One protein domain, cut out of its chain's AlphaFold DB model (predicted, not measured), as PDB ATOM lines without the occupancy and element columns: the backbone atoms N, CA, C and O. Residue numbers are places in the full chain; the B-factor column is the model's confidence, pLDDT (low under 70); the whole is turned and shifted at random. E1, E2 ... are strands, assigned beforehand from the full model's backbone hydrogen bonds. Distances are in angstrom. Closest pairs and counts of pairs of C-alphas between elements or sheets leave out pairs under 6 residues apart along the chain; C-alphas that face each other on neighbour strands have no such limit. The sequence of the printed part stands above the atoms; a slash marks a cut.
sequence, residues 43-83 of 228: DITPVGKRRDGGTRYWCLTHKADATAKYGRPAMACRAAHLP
ATOM      1  N   ASP A  43     619.248 513.509 501.140       92.19
ATOM      2  CA  ASP A  43     620.294 512.545 501.501       92.19
ATOM      3  C   ASP A  43     620.073 511.209 500.773       92.19
ATOM      4  O   ASP A  43     619.337 510.343 501.247       92.19
ATOM      5  N   ILE A  44     620.628 511.082 499.564       92.19
ATOM      6  CA  ILE A  44     620.373 509.954 498.657       92.19
ATOM      7  C   ILE A  44     621.444 508.877 498.820       92.19
ATOM      8  O   ILE A  44     622.605 509.073 498.467       92.19
ATOM      9  N   THR A  45     621.024 507.691 499.256       94.69
ATOM     10  CA  THR A  45     621.904 506.550 499.529       94.69
ATOM     11  C   THR A  45     621.511 505.316 498.709       94.69
ATOM     12  O   THR A  45     620.328 505.109 498.418       94.69
ATOM     13  N   PRO A  46     622.474 504.484 498.273       95.62
ATOM     14  CA  PRO A  46     622.171 503.222 497.605       95.62
ATOM     15  C   PRO A  46     621.637 502.193 498.617       95.62
ATOM     16  O   PRO A  46     622.274 501.938 499.633       95.62
ATOM     17  N   VAL A  47     620.501 501.554 498.322       94.12
ATOM     18  CA  VAL A  47     619.815 500.610 499.241       94.12
ATOM     19  C   VAL A  47     619.703 499.179 498.709       94.12
ATOM     20  O   VAL A  47     619.007 498.342 499.275       94.12
ATOM     21  N   GLY A  48     620.373 498.877 497.598       91.94
ATOM     22  CA  GLY A  48     620.450 497.522 497.053       91.94
ATOM     23  C   GLY A  48     620.274 497.470 495.543       91.94
ATOM     24  O   GLY A  48     620.316 498.488 494.853       91.94
ATOM     25  N   LYS A  49     620.094 496.259 495.016       92.69
ATOM     26  CA  LYS A  49     619.943 496.007 493.580       92.69
ATOM     27  C   LYS A  49     618.489 495.712 493.205       92.69
ATOM     28  O   LYS A  49     617.720 495.136 493.971       92.69
ATOM     29  N   ARG A  50     618.102 496.138 492.008       89.94
ATOM     30  CA  ARG A  50     616.861 495.788 491.311       89.94
ATOM     31  C   ARG A  50     617.002 494.406 490.663       89.94
ATOM     32  O   ARG A  50     618.098 493.869 490.548       89.94
ATOM     33  N   ARG A  51     615.881 493.869 490.165       88.69
ATOM     34  CA  ARG A  51     615.840 492.596 489.421       88.69
ATOM     35  C   ARG A  51     616.681 492.624 488.136       88.69
ATOM     36  O   ARG A  51     617.168 491.586 487.717       88.69
ATOM     37  N   ASP A  52     616.867 493.799 487.542       90.75
ATOM     38  CA  ASP A  52     617.693 494.027 486.347       90.75
ATOM     39  C   ASP A  52     619.173 494.329 486.669       90.75
ATOM     40  O   ASP A  52     619.927 494.721 485.785       90.75
ATOM     41  N   GLY A  53     619.598 494.198 487.933       93.50
ATOM     42  CA  GLY A  53     620.962 494.517 488.374       93.50
ATOM     43  C   GLY A  53     621.242 496.013 488.588       93.50
ATOM     44  O   GLY A  53     622.312 496.370 489.091       93.50
ATOM     45  N   GLY A  54     620.288 496.901 488.278       92.94
ATOM     46  CA  GLY A  54     620.404 498.337 488.545       92.94
ATOM     47  C   GLY A  54     620.402 498.653 490.044       92.94
ATOM     48  O   GLY A  54     619.765 497.956 490.829       92.94
ATOM     49  N   THR A  55     621.097 499.705 490.476       95.69
ATOM     50  CA  THR A  55     621.091 500.122 491.891       95.69
ATOM     51  C   THR A  55     619.796 500.871 492.226       95.69
ATOM     52  O   THR A  55     619.316 501.681 491.433       95.69
ATOM     53  N   ARG A  56     619.207 500.588 493.393       95.94
ATOM     54  CA  ARG A  56     618.121 501.370 493.998       95.94
ATOM     55  C   ARG A  56     618.707 502.432 494.906       95.94
ATOM     56  O   ARG A  56     619.648 502.146 495.644       95.94
ATOM     57  N   TYR A  57     618.105 503.607 494.889       94.00
ATOM     58  CA  TYR A  57     618.488 504.726 495.731       94.00
ATOM     59  C   TYR A  57     617.300 505.188 496.566       94.00
ATOM     60  O   TYR A  57     616.165 505.230 496.085       94.00
ATOM     61  N   TRP A  58     617.569 505.539 497.816       93.62
ATOM     62  CA  TRP A  58     616.582 505.991 498.784       93.62
ATOM     63  C   TRP A  58     617.043 507.287 499.429       93.62
ATOM     64  O   TRP A  58     618.225 507.457 499.717       93.62
ATOM     65  N   CYS A  59     616.109 508.201 499.655       90.12
ATOM     66  CA  CYS A  59     616.369 509.431 500.380       90.12
ATOM     67  C   CYS A  59     616.096 509.227 501.869       90.12
ATOM     68  O   CYS A  59     614.954 508.956 502.238       90.12
ATOM     69  N   LEU A  60     617.107 509.382 502.723       85.44
ATOM     70  CA  LEU A  60     616.957 509.243 504.175       85.44
ATOM     71  C   LEU A  60     616.234 510.445 504.794       85.44
ATOM     72  O   LEU A  60     615.437 510.264 505.708       85.44
ATOM     73  N   THR A  61     616.435 511.647 504.243       82.69
ATOM     74  CA  THR A  61     615.771 512.879 504.702       82.69
ATOM     75  C   THR A  61     614.260 512.828 504.492       82.69
ATOM     76  O   THR A  61     613.493 513.062 505.417       82.69
ATOM     77  N   HIS A  62     613.829 512.496 503.274       82.88
ATOM     78  CA  HIS A  62     612.414 512.521 502.891       82.88
ATOM     79  C   HIS A  62     611.742 511.142 502.951       82.88
ATOM     80  O   HIS A  62     610.567 511.029 502.617       82.88
ATOM     81  N   LYS A  63     612.489 510.087 503.314       84.00
ATOM     82  CA  LYS A  63     612.027 508.688 503.344       84.00
ATOM     83  C   LYS A  63     611.283 508.285 502.062       84.00
ATOM     84  O   LYS A  63     610.170 507.770 502.108       84.00
ATOM     85  N   ALA A  64     611.903 508.533 500.908       86.31
ATOM     86  CA  ALA A  64     611.276 508.319 499.605       86.31
ATOM     87  C   ALA A  64     612.239 507.754 498.554       86.31
ATOM     88  O   ALA A  64     613.456 507.942 498.634       86.31
ATOM     89  N   ASP A  65     611.675 507.113 497.523       92.38
ATOM     90  CA  ASP A  65     612.431 506.628 496.365       92.38
ATOM     91  C   ASP A  65     613.190 507.777 495.690       92.38
ATOM     92  O   ASP A  65     612.649 508.856 495.419       92.38
ATOM     93  N   ALA A  66     614.462 507.519 495.414       95.38
ATOM     94  CA  ALA A  66     615.383 508.442 494.773       95.38
ATOM     95  C   ALA A  66     616.098 507.777 493.586       95.38
ATOM     96  O   ALA A  66     617.193 508.188 493.201       95.38
ATOM     97  N   THR A  67     615.499 506.731 493.006       95.75
ATOM     98  CA  THR A  67     616.063 505.995 491.870       95.75
ATOM     99  C   THR A  67     615.644 506.632 490.540       95.75
ATOM    100  O   THR A  67     614.476 506.600 490.158       95.75
ATOM    101  N   ALA A  68     616.604 507.165 489.786       94.12
ATOM    102  CA  ALA A  68     616.395 507.672 488.432       94.12
ATOM    103  C   ALA A  68     616.438 506.558 487.366       94.12
ATOM    104  O   ALA A  68     616.658 505.370 487.642       94.12
ATOM    105  N   LYS A  69     616.246 506.953 486.099       93.12
ATOM    106  CA  LYS A  69     616.337 506.053 484.941       93.12
ATOM    107  C   LYS A  69     617.689 505.328 484.931       93.12
ATOM    108  O   LYS A  69     618.726 505.921 485.215       93.12
ATOM    109  N   TYR A  70     617.655 504.041 484.583       92.62
ATOM    110  CA  TYR A  70     618.826 503.154 484.528       92.62
ATOM    111  C   TYR A  70     619.516 502.891 485.878       92.62
ATOM    112  O   TYR A  70     620.692 502.545 485.906       92.62
ATOM    113  N   GLY A  71     618.799 503.035 487.001       93.44
ATOM    114  CA  GLY A  71     619.342 502.703 488.323       93.44
ATOM    115  C   GLY A  71     620.466 503.644 488.754       93.44
ATOM    116  O   GLY A  71     621.445 503.195 489.343       93.44
ATOM    117  N   ARG A  72     620.341 504.929 488.402       95.06
ATOM    118  CA  ARG A  72     621.213 506.030 488.838       95.06
ATOM    119  C   ARG A  72     620.554 506.783 490.003       95.06
ATOM    120  O   ARG A  72     619.329 506.718 490.121       95.06
ATOM    121  N   PRO A  73     621.309 507.509 490.844       95.75
ATOM    122  CA  PRO A  73     620.699 508.394 491.831       95.75
ATOM    123  C   PRO A  73     619.966 509.539 491.118       95.75
ATOM    124  O   PRO A  73     620.452 510.072 490.119       95.75
ATOM    125  N   ALA A  74     618.781 509.899 491.604       94.88
ATOM    126  CA  ALA A  74     618.063 511.086 491.153       94.88
ATOM    127  C   ALA A  74     618.697 512.362 491.725       94.88
ATOM    128  O   ALA A  74     619.346 512.323 492.763       94.88
ATOM    129  N   MET A  75     618.487 513.508 491.067       93.00
ATOM    130  CA  MET A  75     618.899 514.808 491.624       93.00
ATOM    131  C   MET A  75     618.053 515.205 492.838       93.00
ATOM    132  O   MET A  75     618.526 515.899 493.730       93.00
ATOM    133  N   ALA A  76     616.803 514.746 492.870       93.62
ATOM    134  CA  ALA A  76     615.873 514.927 493.967       93.62
ATOM    135  C   ALA A  76     615.019 513.663 494.105       93.62
ATOM    136  O   ALA A  76     614.676 513.019 493.110       93.62
ATOM    137  N   CYS A  77     614.689 513.287 495.337       92.06
ATOM    138  CA  CYS A  77     613.787 512.168 495.584       92.06
ATOM    139  C   CYS A  77     612.340 512.530 495.234       92.06
ATOM    140  O   CYS A  77     611.994 513.706 495.108       92.06
ATOM    141  N   ARG A  78     611.464 511.527 495.141       90.31
ATOM    142  CA  ARG A  78     610.054 511.759 494.795       90.31
ATOM    143  C   ARG A  78     609.316 512.678 495.765       90.31
ATOM    144  O   ARG A  78     608.408 513.370 495.332       90.31
ATOM    145  N   ALA A  79     609.713 512.710 497.034       87.12
ATOM    146  CA  ALA A  79     609.089 513.536 498.066       87.12
ATOM    147  C   ALA A  79     609.762 514.908 498.259       87.12
ATOM    148  O   ALA A  79     609.338 515.666 499.116       87.12
ATOM    149  N   ALA A  80     610.778 515.268 497.463       89.69
ATOM    150  CA  ALA A  80     611.530 516.515 497.655       89.69
ATOM    151  C   ALA A  80     610.701 517.797 497.454       89.69
ATOM    152  O   ALA A  80     611.130 518.876 497.841       89.69
ATOM    153  N   HIS A  81     609.541 517.685 496.802       86.94
ATOM    154  CA  HIS A  81     608.613 518.794 496.591       86.94
ATOM    155  C   HIS A  81     607.618 518.964 497.748       86.94
ATOM    156  O   HIS A  81     606.888 519.953 497.773       86.94
ATOM    157  N   LEU A  82     607.547 517.999 498.671       83.19
ATOM    158  CA  LEU A  82     606.642 518.068 499.809       83.19
ATOM    159  C   LEU A  82     607.241 518.993 500.873       83.19
ATOM    160  O   LEU A  82     608.425 518.862 501.199       83.19
ATOM    161  N   PRO A  83     606.450 519.918 501.440       85.00
ATOM    162  CA  PRO A  83     606.928 520.752 502.529       85.00
ATOM    163  C   PRO A  83     607.261 519.877 503.748       85.00
ATOM    164  O   PRO A  83     606.546 518.901 504.016       85.00
TER     165      PRO A  83
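What this domain is: This is residues 43 to 83 of the 228 residues of an uncharacterized protein of Bradyrhizobium cytisi (UniProt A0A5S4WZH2). Little regular structure is seen: a two-stranded antiparallel hairpin, E1 then E2, with a long stretch of loops, residues 60 to 83, that turns back beside it, turns again and trails away to the last printed residue. The printed part has 41 residues with no named helix and two named strands, sheet order E1 - E2; the class is all strand, with 11 residues in named elements. It is compact, with a radius of gyration of the C-alphas of 9.8 A, and has a rod outline, 33 by 16 by 12 A.

How they stand to each other: E1, residues 44 to 49, and E2, residues 55 to 59, form a hairpin, antiparallel at 146 degrees between directions. C-alphas 46 and 57 face each other at 4.4 A. N 45 and O 58, 2.8 A, and N 56 and O 48, 2.8 A, are within hydrogen-bond range. Residues 58 to 59 of E2 also pair antiparallel with residues 64 to 65.

Where its parts are: E1 begins at C-alpha 44 (620.373, 509.954, 498.657) and is 14.8 A long. E2 ends at C-alpha 59 (616.369, 509.431, 500.380) and is 13.5 A long.

The domain as a whole: The C-alphas farthest apart, of Asp 52 and Pro 83, are 33.0 A apart. The printed part has no cut, the link E1 to E2 is tight, and no printed residue is under 70 in pLDDT.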